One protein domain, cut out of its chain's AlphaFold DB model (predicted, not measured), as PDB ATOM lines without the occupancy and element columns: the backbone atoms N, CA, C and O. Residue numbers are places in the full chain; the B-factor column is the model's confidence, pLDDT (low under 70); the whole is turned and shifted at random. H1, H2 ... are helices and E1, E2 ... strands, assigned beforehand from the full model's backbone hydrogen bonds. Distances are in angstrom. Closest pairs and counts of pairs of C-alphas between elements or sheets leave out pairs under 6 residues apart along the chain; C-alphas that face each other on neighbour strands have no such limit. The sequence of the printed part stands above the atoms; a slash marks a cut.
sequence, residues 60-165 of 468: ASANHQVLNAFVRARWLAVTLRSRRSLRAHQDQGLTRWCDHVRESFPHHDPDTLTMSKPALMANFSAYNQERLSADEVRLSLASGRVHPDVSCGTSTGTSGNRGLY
ATOM      1  N   ALA A  60      93.725  17.569  53.794       65.50
ATOM      2  CA  ALA A  60      92.763  16.889  54.667       65.50
ATOM      3  C   ALA A  60      92.815  17.416  56.122       65.50
ATOM      4  O   ALA A  60      91.795  17.449  56.809       65.50
ATOM      5  N   SER A  61      93.980  17.920  56.556       77.75
ATOM      6  CA  SER A  61      94.182  18.561  57.857       77.75
ATOM      7  C   SER A  61      93.427  19.884  58.040       77.75
ATOM      8  O   SER A  61      92.965  20.157  59.146       77.75
ATOM      9  N   ALA A  62      93.256  20.703  57.002       80.25
ATOM     10  CA  ALA A  62      92.591  21.997  57.126       80.25
ATOM     11  C   ALA A  62      91.057  21.849  57.210       80.25
ATOM     12  O   ALA A  62      90.426  22.438  58.091       80.25
ATOM     13  N   ASN A  63      90.465  20.955  56.406       82.12
ATOM     14  CA  ASN A  63      89.037  20.612  56.511       82.12
ATOM     15  C   ASN A  63      88.695  20.047  57.898       82.12
ATOM     16  O   ASN A  63      87.663  20.385  58.483       82.12
ATOM     17  N   HIS A  64      89.582  19.212  58.442       86.81
ATOM     18  CA  HIS A  64      89.430  18.651  59.778       86.81
ATOM     19  C   HIS A  64      89.447  19.736  60.866       86.81
ATOM     20  O   HIS A  64      88.608  19.715  61.763       86.81
ATOM     21  N   GLN A  65      90.333  20.733  60.768       89.56
ATOM     22  CA  GLN A  65      90.385  21.852  61.717       89.56
ATOM     23  C   GLN A  65      89.122  22.722  61.679       89.56
ATOM     24  O   GLN A  65      88.569  23.037  62.736       89.56
ATOM     25  N   VAL A  66      88.621  23.054  60.483       89.69
ATOM     26  CA  VAL A  66      87.358  23.800  60.328       89.69
ATOM     27  C   VAL A  66      86.195  23.021  60.947       89.69
ATOM     28  O   VAL A  66      85.416  23.585  61.717       89.69
ATOM     29  N   LEU A  67      86.093  21.718  60.660       90.31
ATOM     30  CA  LEU A  67      85.055  20.857  61.225       90.31
ATOM     31  C   LEU A  67      85.156  20.764  62.750       90.31
ATOM     32  O   LEU A  67      84.143  20.887  63.432       90.31
ATOM     33  N   ASN A  68      86.355  20.580  63.300       93.94
ATOM     34  CA  ASN A  68      86.555  20.492  64.746       93.94
ATOM     35  C   ASN A  68      86.135  21.783  65.446       93.94
ATOM     36  O   ASN A  68      85.427  21.738  66.453       93.94
ATOM     37  N   ALA A  69      86.515  22.939  64.899       94.69
ATOM     38  CA  ALA A  69      86.102  24.232  65.431       94.69
ATOM     39  C   ALA A  69      84.585  24.431  65.336       94.69
ATOM     40  O   ALA A  69      83.949  24.885  66.289       94.69
ATOM     41  N   PHE A  70      83.991  24.011  64.219       95.06
ATOM     42  CA  PHE A  70      82.552  24.024  64.025       95.06
ATOM     43  C   PHE A  70      81.828  23.158  65.065       95.06
ATOM     44  O   PHE A  70      80.948  23.641  65.778       95.06
ATOM     45  N   VAL A  71      82.222  21.889  65.204       96.38
ATOM     46  CA  VAL A  71      81.642  20.941  66.164       96.38
ATOM     47  C   VAL A  71      81.822  21.448  67.591       96.38
ATOM     48  O   VAL A  71      80.860  21.435  68.355       96.38
ATOM     49  N   ARG A  72      83.001  21.976  67.939       97.31
ATOM     50  CA  ARG A  72      83.261  22.593  69.246       97.31
ATOM     51  C   ARG A  72      82.298  23.744  69.522       97.31
ATOM     52  O   ARG A  72      81.677  23.763  70.580       97.31
ATOM     53  N   ALA A  73      82.121  24.669  68.582       97.38
ATOM     54  CA  ALA A  73      81.190  25.785  68.739       97.38
ATOM     55  C   ALA A  73      79.727  25.312  68.865       97.38
ATOM     56  O   ALA A  73      78.974  25.830  69.691       97.38
ATOM     57  N   ARG A  74      79.315  24.291  68.097       96.88
ATOM     58  CA  ARG A  74      77.976  23.681  68.217       96.88
ATOM     59  C   ARG A  74      77.780  22.975  69.559       96.88
ATOM     60  O   ARG A  74      76.707  23.092  70.144       96.88
ATOM     61  N   TRP A  75      78.801  22.277  70.046       97.44
ATOM     62  CA  TRP A  75      78.786  21.608  71.342       97.44
ATOM     63  C   TRP A  75      78.668  22.626  72.481       97.44
ATOM     64  O   TRP A  75      77.755  22.502  73.293       97.44
ATOM     65  N   LEU A  76      79.489  23.685  72.476       97.56
ATOM     66  CA  LEU A  76      79.412  24.778  73.455       97.56
ATOM     67  C   LEU A  76      78.026  25.432  73.476       97.56
ATOM     68  O   LEU A  76      77.468  25.648  74.548       97.56
ATOM     69  N   ALA A  77      77.417  25.667  72.311       95.00
ATOM     70  CA  ALA A  77      76.067  26.225  72.229       95.00
ATOM     71  C   ALA A  77      74.982  25.333  72.870       95.00
ATOM     72  O   ALA A  77      73.916  25.829  73.231       95.00
ATOM     73  N   VAL A  78      75.218  24.022  72.999       94.25
ATOM     74  CA  VAL A  78      74.274  23.067  73.606       94.25
ATOM     75  C   VAL A  78      74.591  22.794  75.079       94.25
ATOM     76  O   VAL A  78      73.671  22.498  75.853       94.25
ATOM     77  N   THR A  79      75.862  22.873  75.482       95.44
ATOM     78  CA  THR A  79      76.318  22.572  76.848       95.44
ATOM     79  C   THR A  79      76.332  23.793  77.759       95.44
ATOM     80  O   THR A  79      75.973  23.680  78.933       95.44
ATOM     81  N   LEU A  80      76.664  24.975  77.238       96.38
ATOM     82  CA  LEU A  80      76.603  26.225  77.987       96.38
ATOM     83  C   LEU A  80      75.146  26.682  78.072       96.38
ATOM     84  O   LEU A  80      74.624  27.335  77.175       96.38
ATOM     85  N   ARG A  81      74.476  26.314  79.168       93.12
ATOM     86  CA  ARG A  81      73.044  26.601  79.396       93.12
ATOM     87  C   ARG A  81      72.780  27.655  80.464       93.12
ATOM     88  O   ARG A  81      71.635  28.016  80.705       93.12
ATOM     89  N   SER A  82      73.823  28.122  81.142       95.88
ATOM     90  CA  SER A  82      73.719  29.111  82.212       95.88
ATOM     91  C   SER A  82      74.938  30.028  82.238       95.88
ATOM     92  O   SER A  82      76.022  29.656  81.780       95.88
ATOM     93  N   ARG A  83      74.790  31.206  82.853       95.19
ATOM     94  CA  ARG A  83      75.921  32.104  83.130       95.19
ATOM     95  C   ARG A  83      76.992  31.438  83.996       95.19
ATOM     96  O   ARG A  83      78.171  31.688  83.790       95.19
ATOM     97  N   ARG A  84      76.606  30.544  84.915       97.06
ATOM     98  CA  ARG A  84      77.554  29.783  85.744       97.06
ATOM     99  C   ARG A  84      78.421  28.845  84.901       97.06
ATOM    100  O   ARG A  84      79.636  28.871  85.044       97.06
ATOM    101  N   SER A  85      77.813  28.045  84.020       97.19
ATOM    102  CA  SER A  85      78.565  27.145  83.129       97.19
ATOM    103  C   SER A  85      79.446  27.915  82.145       97.19
ATOM    104  O   SER A  85      80.553  27.478  81.854       97.19
ATOM    105  N   LEU A  86      78.971  29.068  81.659       97.88
ATOM    106  CA  LEU A  86      79.747  29.944  80.784       97.88
ATOM    107  C   LEU A  86      80.991  30.495  81.492       97.88
ATOM    108  O   LEU A  86      82.080  30.386  80.944       97.88
ATOM    109  N   ARG A  87      80.845  31.007  82.723       97.88
ATOM    110  CA  ARG A  87      81.979  31.494  83.526       97.88
ATOM    111  C   ARG A  87      83.013  30.398  83.768       97.88
ATOM    112  O   ARG A  87      84.174  30.607  83.465       97.88
ATOM    113  N   ALA A  88      82.587  29.202  84.179       98.06
ATOM    114  CA  ALA A  88      83.507  28.079  84.376       98.06
ATOM    115  C   ALA A  88      84.273  27.696  83.090       98.06
ATOM    116  O   ALA A  88      85.457  27.372  83.138       98.06
ATOM    117  N   HIS A  89      83.608  27.753  81.929       98.19
ATOM    118  CA  HIS A  89      84.252  27.545  80.627       98.19
ATOM    119  C   HIS A  89      85.265  28.649  80.296       98.19
ATOM    120  O   HIS A  89      86.363  28.345  79.829       98.19
ATOM    121  N   GLN A  90      84.916  29.912  80.556       98.25
ATOM    122  CA  GLN A  90      85.822  31.047  80.381       98.25
ATOM    123  C   GLN A  90      87.035  30.940  81.304       98.25
ATOM    124  O   GLN A  90      88.149  31.078  80.817       98.25
ATOM    125  N   ASP A  91      86.843  30.613  82.583       98.25
ATOM    126  CA  ASP A  91      87.924  30.445  83.558       98.25
ATOM    127  C   ASP A  91      88.909  29.366  83.086       98.25
ATOM    128  O   ASP A  91      90.109  29.613  83.005       98.25
ATOM    129  N   GLN A  92      88.408  28.206  82.643       98.06
ATOM    130  CA  GLN A  92      89.258  27.149  82.085       98.06
ATOM    131  C   GLN A  92      89.959  27.580  80.782       98.06
ATOM    132  O   GLN A  92      91.100  27.197  80.512       98.06
ATOM    133  N   GLY A  93      89.267  28.341  79.929       98.00
ATOM    134  CA  GLY A  93      89.833  28.933  78.718       98.00
ATOM    135  C   GLY A  93      90.983  29.887  79.021       98.00
ATOM    136  O   GLY A  93      92.030  29.788  78.380       98.00
ATOM    137  N   LEU A  94      90.798  30.746  80.021       98.12
ATOM    138  CA  LEU A  94      91.770  31.724  80.487       98.12
ATOM    139  C   LEU A  94      92.960  31.056  81.160       98.12
ATOM    140  O   LEU A  94      94.071  31.443  80.846       98.12
ATOM    141  N   THR A  95      92.774  30.011  81.974       98.31
ATOM    142  CA  THR A  95      93.903  29.242  82.530       98.31
ATOM    143  C   THR A  95      94.810  28.724  81.413       98.31
ATOM    144  O   THR A  95      95.991  29.052  81.386       98.31
ATOM    145  N   ARG A  96      94.238  28.034  80.412       97.94
ATOM    146  CA  ARG A  96      95.005  27.544  79.249       97.94
ATOM    147  C   ARG A  96      95.644  28.666  78.434       97.94
ATOM    148  O   ARG A  96      96.638  28.442  77.754       97.94
ATOM    149  N   TRP A  97      95.014  29.836  78.394       97.75
ATOM    150  CA  TRP A  97      95.567  30.997  77.709       97.75
ATOM    151  C   TRP A  97      96.729  31.605  78.504       97.75
ATOM    152  O   TRP A  97      97.764  31.875  77.910       97.75
ATOM    153  N   CYS A  98      96.617  31.736  79.827       97.81
ATOM    154  CA  CYS A  98      97.698  32.205  80.691       97.81
ATOM    155  C   CYS A  98      98.913  31.275  80.613       97.81
ATOM    156  O   CYS A  98     100.032  31.764  80.497       97.81
ATOM    157  N   ASP A  99      98.703  29.957  80.624       97.38
ATOM    158  CA  ASP A  99      99.786  28.976  80.476       97.38
ATOM    159  C   ASP A  99     100.511  29.158  79.135       97.38
ATOM    160  O   ASP A  99     101.735  29.276  79.104       97.38
ATOM    161  N   HIS A 100      99.752  29.314  78.042       96.69
ATOM    162  CA  HIS A 100     100.312  29.623  76.722       96.69
ATOM    163  C   HIS A 100     101.085  30.944  76.695       96.69
ATOM    164  O   HIS A 100     102.144  31.017  76.080       96.69
ATOM    165  N   VAL A 101     100.578  31.999  77.343       97.31
ATOM    166  CA  VAL A 101     101.284  33.289  77.416       97.31
ATOM    167  C   VAL A 101     102.608  33.131  78.160       97.31
ATOM    168  O   VAL A 101     103.623  33.593  77.655       97.31
ATOM    169  N   ARG A 102     102.632  32.432  79.302       96.12
ATOM    170  CA  ARG A 102     103.876  32.191  80.055       96.12
ATOM    171  C   ARG A 102     104.900  31.396  79.243       96.12
ATOM    172  O   ARG A 102     106.089  31.679  79.336       96.12
ATOM    173  N   GLU A 103     104.443  30.429  78.449       95.81
ATOM    174  CA  GLU A 103     105.304  29.584  77.615       95.81
ATOM    175  C   GLU A 103     105.814  30.313  76.360       95.81
ATOM    176  O   GLU A 103     107.013  30.343  76.090       95.81
ATOM    177  N   SER A 104     104.908  30.918  75.589       95.94
ATOM    178  CA  SER A 104     105.207  31.463  74.257       95.94
ATOM    179  C   SER A 104     105.602  32.942  74.271       95.94
ATOM    180  O   SER A 104     106.207  33.434  73.318       95.94
ATOM    181  N   PHE A 105     105.280  33.667  75.344       96.12
ATOM    182  CA  PHE A 105     105.512  35.105  75.482       96.12
ATOM    183  C   PHE A 105     106.189  35.427  76.824       96.12
ATOM    184  O   PHE A 105     105.613  36.132  77.650       96.12
ATOM    185  N   PRO A 106     107.441  34.982  77.046       88.56
ATOM    186  CA  PRO A 106     108.103  35.048  78.357       88.56
ATOM    187  C   PRO A 106     108.337  36.474  78.889       88.56
ATOM    188  O   PRO A 106     108.680  36.651  80.052       88.56
ATOM    189  N   HIS A 107     108.171  37.499  78.047       91.19
ATOM    190  CA  HIS A 107     108.267  38.909  78.437       91.19
ATOM    191  C   HIS A 107     106.944  39.492  78.953       91.19
ATOM    192  O   HIS A 107     106.926  40.635  79.407       91.19
ATOM    193  N   HIS A 108     105.851  38.730  78.876       95.69
ATOM    194  CA  HIS A 108     104.537  39.132  79.354       95.69
ATOM    195  C   HIS A 108     104.120  38.288  80.549       95.69
ATOM    196  O   HIS A 108     104.177  37.061  80.522       95.69
ATOM    197  N   ASP A 109     103.618  38.960  81.575       95.75
ATOM    198  CA  ASP A 109     102.887  38.316  82.654       95.75
ATOM    199  C   ASP A 109     101.384  38.344  82.316       95.75
ATOM    200  O   ASP A 109     100.795  39.430  82.286       95.75
ATOM    201  N   PRO A 110     100.730  37.194  82.055       95.38
ATOM    202  CA  PRO A 110      99.316  37.172  81.680       95.38
ATOM    203  C   PRO A 110      98.390  37.754  82.754       95.38
ATOM    204  O   PRO A 110      97.293  38.216  82.428       95.38
ATOM    205  N   ASP A 111      98.812  37.758  84.021       93.56
ATOM    206  CA  ASP A 111      97.991  38.238  85.127       93.56
ATOM    207  C   ASP A 111      97.946  39.774  85.167       93.56
ATOM    208  O   ASP A 111      96.945  40.358  85.594       93.56
ATOM    209  N   THR A 112      98.953  40.458  84.620       95.12
ATOM    210  CA  THR A 112      99.036  41.929  84.575       95.12
ATOM    211  C   THR A 112      98.964  42.513  83.164       95.12
ATOM    212  O   THR A 112      98.689  43.704  83.025       95.12
ATOM    213  N   LEU A 113      99.092  41.689  82.120       95.56
ATOM    214  CA  LEU A 113      99.073  42.119  80.725       95.56
ATOM    215  C   LEU A 113      97.796  42.903  80.379       95.56
ATOM    216  O   LEU A 113      96.668  42.430  80.542       95.56
ATOM    217  N   THR A 114      97.998  44.111  79.862       94.94
ATOM    218  CA  THR A 114      96.968  44.956  79.255       94.94
ATOM    219  C   THR A 114      97.489  45.482  77.934       94.94
ATOM    220  O   THR A 114      98.639  45.919  77.858       94.94
ATOM    221  N   MET A 115      96.650  45.483  76.907       94.12
ATOM    222  CA  MET A 115      97.030  45.946  75.578       94.12
ATOM    223  C   MET A 115      96.279  47.215  75.198       94.12
ATOM    224  O   MET A 115      95.166  47.462  75.641       94.12
ATOM    225  N   SER A 116      96.882  48.009  74.321       91.44
ATOM    226  CA  SER A 116      96.215  49.099  73.613       91.44
ATOM    227  C   SER A 116      96.720  49.129  72.178       91.44
ATOM    228  O   SER A 116      97.820  48.650  71.895       91.44
ATOM    229  N   LYS A 117      95.947  49.704  71.255       89.00
ATOM    230  CA  LYS A 117      96.390  49.847  69.863       89.00
ATOM    231  C   LYS A 117      97.741  50.580  69.747       89.00
ATOM    232  O   LYS A 117      98.596  50.065  69.029       89.00
ATOM    233  N   PRO A 118      97.987  51.716  70.437       90.06
ATOM    234  CA  PRO A 118      99.300  52.358  70.411       90.06
ATOM    235  C   PRO A 118     100.424  51.448  70.915       90.06
ATOM    236  O   PRO A 118     101.444  51.335  70.245       90.06
ATOM    237  N   ALA A 119     100.228  50.747  72.038       91.25
ATOM    238  CA  ALA A 119     101.243  49.847  72.591       91.25
ATOM    239  C   ALA A 119     101.533  48.654  71.664       91.25
ATOM    240  O   ALA A 119     102.692  48.300  71.454       91.25
ATOM    241  N   LEU A 120     100.488  48.075  71.064       91.69
ATOM    242  CA  LEU A 120     100.605  47.002  70.077       91.69
ATOM    243  C   LEU A 120     101.375  47.466  68.834       91.69
ATOM    244  O   LEU A 120     102.211  46.728  68.330       91.69
ATOM    245  N   MET A 121     101.117  48.674  68.329       91.62
ATOM    246  CA  MET A 121     101.829  49.198  67.155       91.62
ATOM    247  C   MET A 121     103.266  49.622  67.469       91.62
ATOM    248  O   MET A 121     104.130  49.467  66.612       91.62
ATOM    249  N   ALA A 122     103.531  50.116  68.680       92.06
ATOM    250  CA  ALA A 122     104.870  50.505  69.115       92.06
ATOM    251  C   ALA A 122     105.806  49.301  69.305       92.06
ATOM    252  O   ALA A 122     107.008  49.429  69.102       92.06
ATOM    253  N   ASN A 123     105.269  48.136  69.683       93.31
ATOM    254  CA  ASN A 123     106.056  46.925  69.905       93.31
ATOM    255  C   ASN A 123     105.336  45.675  69.378       93.31
ATOM    256  O   ASN A 123     104.976  44.777  70.136       93.31
ATOM    257  N   PHE A 124     105.087  45.635  68.067       94.69
ATOM    258  CA  PHE A 124     104.284  44.578  67.440       94.69
ATOM    259  C   PHE A 124     104.866  43.170  67.638       94.69
ATOM    260  O   PHE A 124     104.114  42.221  67.881       94.69
ATOM    261  N   SER A 125     106.196  43.046  67.614       96.00
ATOM    262  CA  SER A 125     106.921  41.787  67.817       96.00
ATOM    263  C   SER A 125     106.730  41.202  69.214       96.00
ATOM    264  O   SER A 125     106.741  39.986  69.372       96.00
ATOM    265  N   ALA A 126     106.463  42.019  70.235       95.38
ATOM    266  CA  ALA A 126     106.185  41.502  71.572       95.38
ATOM    267  C   ALA A 126     104.831  40.782  71.683       95.38
ATOM    268  O   ALA A 126     104.615  40.066  72.656       95.38
ATOM    269  N   TYR A 127     103.905  40.971  70.737       95.81
ATOM    270  CA  TYR A 127     102.533  40.458  70.843       95.81
ATOM    271  C   TYR A 127     102.193  39.369  69.827       95.81
ATOM    272  O   TYR A 127     101.029  38.977  69.753       95.81
ATOM    273  N   ASN A 128     103.163  38.874  69.052       95.69
ATOM    274  CA  ASN A 128     102.964  37.716  68.183       95.69
ATOM    275  C   ASN A 128     104.049  36.640  68.372       95.69
ATOM    276  O   ASN A 128     105.184  36.957  68.712       95.69
ATOM    277  N   GLN A 129     103.672  35.373  68.196       93.94
ATOM    278  CA  GLN A 129     104.452  34.200  68.609       93.94
ATOM    279  C   GLN A 129     105.821  34.104  67.916       93.94
ATOM    280  O   GLN A 129     106.798  33.696  68.538       93.94
ATOM    281  N   GLU A 130     105.910  34.532  66.656       94.00
ATOM    282  CA  GLU A 130     107.155  34.529  65.871       94.00
ATOM    283  C   GLU A 130     107.951  35.836  65.985       94.00
ATOM    284  O   GLU A 130     108.994  35.991  65.358       94.00
ATOM    285  N   ARG A 131     107.484  36.781  66.808       95.62
ATOM    286  CA  ARG A 131     108.117  38.090  67.020       95.62
ATOM    287  C   ARG A 131     108.315  38.896  65.739       95.62
ATOM    288  O   ARG A 131     109.228  39.716  65.661       95.62
ATOM    289  N   LEU A 132     107.408  38.728  64.781       96.00
ATOM    290  CA  LEU A 132     107.370  39.510  63.553       96.00
ATOM    291  C   LEU A 132     107.275  40.993  63.903       96.00
ATOM    292  O   LEU A 132     106.427  41.395  64.704       96.00
ATOM    293  N   SER A 133     108.137  41.807  63.315       95.44
ATOM    294  CA  SER A 133     108.102  43.258  63.437       95.44
ATOM    295  C   SER A 133     106.950  43.857  62.628       95.44
ATOM    296  O   SER A 133     106.409  43.256  61.697       95.44
ATOM    297  N   ALA A 134     106.571  45.091  62.964       93.62
ATOM    298  CA  ALA A 134     105.583  45.826  62.179       93.62
ATOM    299  C   ALA A 134     106.051  46.052  60.726       93.62
ATOM    300  O   ALA A 134     105.218  46.078  59.824       93.62
ATOM    301  N   ASP A 135     107.359  46.190  60.493       93.50
ATOM    302  CA  ASP A 135     107.920  46.433  59.160       93.50
ATOM    303  C   ASP A 135     107.891  45.180  58.283       93.50
ATOM    304  O   ASP A 135     107.451  45.264  57.137       93.50
ATOM    305  N   GLU A 136     108.227  44.007  58.826       94.44
ATOM    306  CA  GLU A 136     108.078  42.726  58.115       94.44
ATOM    307  C   GLU A 136     106.628  42.492  57.677       94.44
ATOM    308  O   GLU A 136     106.353  42.099  56.538       94.44
ATOM    309  N   VAL A 137     105.675  42.809  58.558       93.38
ATOM    310  CA  VAL A 137     104.251  42.715  58.233       93.38
ATOM    311  C   VAL A 137     103.857  43.723  57.157       93.38
ATOM    312  O   VAL A 137     103.134  43.355  56.234       93.38
ATOM    313  N   ARG A 138     104.339  44.974  57.225       92.38
ATOM    314  CA  ARG A 138     104.070  46.008  56.207       92.38
ATOM    315  C   ARG A 138     104.577  45.601  54.827       92.38
ATOM    316  O   ARG A 138     103.831  45.746  53.861       92.38
ATOM    317  N   LEU A 139     105.792  45.055  54.746       93.19
ATOM    318  CA  LEU A 139     106.375  44.537  53.502       93.19
ATOM    319  C   LEU A 139     105.539  43.391  52.909       93.19
ATOM    320  O   LEU A 139     105.468  43.236  51.692       93.19
ATOM    321  N   SER A 140     104.842  42.642  53.764       92.25
ATOM    322  CA  SER A 140     104.014  41.490  53.394       92.25
ATOM    323  C   SER A 140     102.547  41.837  53.093       92.25
ATOM    324  O   SER A 140     101.765  40.972  52.697       92.25
ATOM    325  N   LEU A 141     102.121  43.098  53.250       87.69
ATOM    326  CA  LEU A 141     100.714  43.478  53.052       87.69
ATOM    327  C   LEU A 141     100.234  43.280  51.612       87.69
ATOM    328  O   LEU A 141      99.063  42.965  51.409       87.69
ATOM    329  N   ALA A 142     101.122  43.448  50.627       85.81
ATOM    330  CA  ALA A 142     100.786  43.277  49.215       85.81
ATOM    331  C   ALA A 142     100.449  41.817  48.868       85.81
ATOM    332  O   ALA A 142      99.533  41.568  48.090       85.81
ATOM    333  N   SER A 143     101.155  40.851  49.469       85.62
ATOM    334  CA  SER A 143     100.866  39.418  49.311       85.62
ATOM    335  C   SER A 143      99.741  38.939  50.237       85.62
ATOM    336  O   SER A 143      99.126  37.903  49.982       85.62
ATOM    337  N   GLY A 144      99.483  39.658  51.337       85.69
ATOM    338  CA  GLY A 144      98.544  39.256  52.386       85.69
ATOM    339  C   GLY A 144      99.038  38.083  53.243       85.69
ATOM    340  O   GLY A 144      98.268  37.530  54.036       85.69
ATOM    341  N   ARG A 145     100.307  37.684  53.096       89.00
ATOM    342  CA  ARG A 145     100.950  36.604  53.853       89.00
ATOM    343  C   ARG A 145     102.391  36.963  54.171       89.00
ATOM    344  O   ARG A 145     103.131  37.350  53.273       89.00
ATOM    345  N   VAL A 146     102.779  36.758  55.427       90.19
ATOM    346  CA  VAL A 146     104.174  36.904  55.863       90.19
ATOM    347  C   VAL A 146     104.990  35.701  55.391       90.19
ATOM    348  O   VAL A 146     106.067  35.851  54.830       90.19
ATOM    349  N   HIS A 147     104.435  34.499  55.549       89.38
ATOM    350  CA  HIS A 147     104.974  33.238  55.031       89.38
ATOM    351  C   HIS A 147     103.809  32.235  54.841       89.38
ATOM    352  O   HIS A 147     102.658  32.592  55.125       89.38
ATOM    353  N   PRO A 148     104.038  31.010  54.319       85.44
ATOM    354  CA  PRO A 148     102.962  30.113  53.890       85.44
ATOM    355  C   PRO A 148     101.849  29.869  54.913       85.44
ATOM    356  O   PRO A 148     100.691  29.851  54.508       85.44
ATOM    357  N   ASP A 149     102.160  29.787  56.207       88.19
ATOM    358  CA  ASP A 149     101.190  29.444  57.257       88.19
ATOM    359  C   ASP A 149     100.626  30.653  58.021       88.19
ATOM    360  O   ASP A 149      99.752  30.485  58.874       88.19
ATOM    361  N   VAL A 150     101.090  31.875  57.723       91.19
ATOM    362  CA  VAL A 150     100.700  33.094  58.448       91.19
ATOM    363  C   VAL A 150     100.281  34.190  57.479       91.19
ATOM    364  O   VAL A 150     101.061  34.730  56.691       91.19
ATOM    365  N   SER A 151      99.002  34.543  57.568       90.81
ATOM    366  CA  SER A 151      98.402  35.653  56.834       90.81
ATOM    367  C   SER A 151      98.551  36.961  57.609       90.81
ATOM    368  O   SER A 151      98.571  36.958  58.841       90.81
ATOM    369  N   CYS A 152      98.576  38.087  56.904       90.56
ATOM    370  CA  CYS A 152      98.583  39.412  57.516       90.56
ATOM    371  C   CYS A 152      97.597  40.369  56.850       90.56
ATOM    372  O   CYS A 152      97.155  40.159  55.721       90.56
ATOM    373  N   GLY A 153      97.279  41.458  57.541       88.44
ATOM    374  CA  GLY A 153      96.490  42.532  56.962       88.44
ATOM    375  C   GLY A 153      96.424  43.773  57.838       88.44
ATOM    376  O   GLY A 153      97.092  43.888  58.867       88.44
ATOM    377  N   THR A 154      95.578  44.710  57.415       85.56
ATOM    378  CA  THR A 154      95.368  45.982  58.108       85.56
ATOM    379  C   THR A 154      93.923  46.165  58.537       85.56
ATOM    380  O   THR A 154      93.010  45.684  57.869       85.56
ATOM    381  N   SER A 155      93.693  46.931  59.600       77.94
ATOM    382  CA  SER A 155      92.362  47.457  59.882       77.94
ATOM    383  C   SER A 155      91.951  48.497  58.833       77.94
ATOM    384  O   SER A 155      92.777  49.236  58.296       77.94
ATOM    385  N   THR A 156      90.653  48.587  58.549       64.38
ATOM    386  CA  THR A 156      90.083  49.434  57.483       64.38
ATOM    387  C   THR A 156      90.056  50.940  57.821       64.38
ATOM    388  O   THR A 156      89.204  51.660  57.308       64.38
ATOM    389  N   GLY A 157      90.889  51.424  58.750       58.25
ATOM    390  CA  GLY A 157      90.918  52.833  59.176       58.25
ATOM    391  C   GLY A 157      91.497  53.786  58.117       58.25
ATOM    392  O   GLY A 157      92.140  53.338  57.162       58.25
ATOM    393  N   THR A 158      91.283  55.096  58.290       42.06
ATOM    394  CA  THR A 158      91.888  56.148  57.451       42.06
ATOM    395  C   THR A 158      93.419  56.159  57.581       42.06
ATOM    396  O   THR A 158      93.989  55.654  58.556       42.06
ATOM    397  N   SER A 159      94.092  56.646  56.536       39.12
ATOM    398  CA  SER A 159      95.551  56.652  56.374       39.12
ATOM    399  C   SER A 159      96.261  57.361  57.533       39.12
ATOM    400  O   SER A 159      95.879  58.459  57.917       39.12
ATOM    401  N   GLY A 160      97.290  56.710  58.087       41.91
ATOM    402  CA  GLY A 160      98.167  57.255  59.131       41.91
ATOM    403  C   GLY A 160      98.327  56.352  60.358       41.91
ATOM    404  O   GLY A 160      99.405  56.303  60.927       41.91
ATOM    405  N   ASN A 161      97.297  55.576  60.735       55.84
ATOM    406  CA  ASN A 161      97.327  54.699  61.920       55.84
ATOM    407  C   ASN A 161      96.464  53.431  61.740       55.84
ATOM    408  O   ASN A 161      95.596  53.119  62.565       55.84
ATOM    409  N   ARG A 162      96.647  52.683  60.644       74.12
ATOM    410  CA  ARG A 162      95.999  51.367  60.489       74.12
ATOM    411  C   ARG A 162      96.634  50.358  61.444       74.12
ATOM    412  O   ARG A 162      97.852  50.282  61.543       74.12
ATOM    413  N   GLY A 163      95.801  49.601  62.153       83.88
ATOM    414  CA  GLY A 163      96.280  48.509  63.001       83.88
ATOM    415  C   GLY A 163      96.727  47.342  62.129       83.88
ATOM    416  O   GLY A 163      96.023  47.008  61.177       83.88
ATOM    417  N   LEU A 164      97.874  46.746  62.435       89.81
ATOM    418  CA  LEU A 164      98.349  45.527  61.783       89.81
ATOM    419  C   LEU A 164      97.816  44.292  62.506       89.81
ATOM    420  O   LEU A 164      97.623  44.304  63.726       89.81
ATOM    421  N   TYR A 165      97.611  43.214  61.756       91.44
ATOM    422  CA  TYR A 165      97.372  41.900  62.331       91.44
ATOM    423  C   TYR A 165      98.088  40.804  61.552       91.44
ATOM    424  O   TYR A 165      98.295  40.913  60.344       91.44
TER     425      TYR A 165
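AT A GLANCE: This is residues 60 to 165 of the 468 residues of the protein "CoF synthetase" of Rhodospirillaceae bacterium (UniProt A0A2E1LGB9). Two long helices, H1 and H2, make an open V, with its corner at residues 80 to 82, and a small lobe lies beyond the far end of H2. The lobe holds three short helices, H3, H4 and H5, and a two-stranded hairpin, E1 and E2, with H5 next to the hairpin; residues 60 to 75, of which 60 to 75 belong to H1, stand free as an arm. The printed part has 106 residues, with five named helices and then two named strands in the order H1 H2 H3 H4 H5 E1 E2; the sheet, in the order E1 - E2, is antiparallel, and the class is mostly helix. The whole is loose, with a radius of gyration of the C-alphas of 17.3 A and spans of 44 by 38 by 30 A.

IN THESE COORDINATES: H1, residues 60 to 79, begins with C-alpha 60 at (92.763, 16.889, 54.667) and is 28.2 A long from first to last C-alpha. H2, residues 83 to 104, is 30.6 A long and ends with C-alpha 104 at (105.207, 31.463, 74.257). H3 is residues 117 to 122, 8.5 A; H4 is residues 124 to 127, 5.6 A; H5 is residues 134 to 139, 8.8 A. E1 is residues 145 to 147, 5.4 A. E2, residues 150 to 154, is 14.0 A long and ends with C-alpha 154 at (95.368, 45.982, 58.108).

HOW THE PARTS SIT: H1 and H2 are near each other, with 5 pairs of C-alphas within 10 A and the closest 8.1 A apart. H2 is apart from H3, H4, H5, E1 and E2. H3 and H4 are close but not clearly touching, the closest C-alphas being those of Leu 120 and Tyr 127, 6.9 A. H4 and H5 are also close but not clearly touching, with Phe 124 and Ala 134 closest at 5.6 A between C-alphas. H3 and H5 are close but not clearly touching, about perpendicular at 81 degrees; their closest C-alphas are those of Met 121 and Ala 134, 7.1 A. The closest C-alphas of H5 and E1 are those of Val 137 and Val 146, 6.3 A, and of H5 and E2 those of Val 137 and Cys 152, 6.6 A. E1 and E2 form an antiparallel hairpin at 149 degrees, with N 146 and O 150 at 2.9 A and N 150 and O 147 at 3.1 A, within hydrogen-bond range. Residues 153 to 154 of E2 also pair with residues 164 to 165, antiparallel. In H1, H2, H3 and H5 every O i to N i+4 pair is within hydrogen-bond range; H4 is too short for such a pair.

THE WHOLE: The two C-alphas farthest apart are those of Ser 82 and Leu 139, 46.1 A. The printed part has no cut, and the link from H2 to H3, 12 residues, is long. The mean pLDDT of the printed part is 90.2; residue 60 and residues 156 to 161 are under 70.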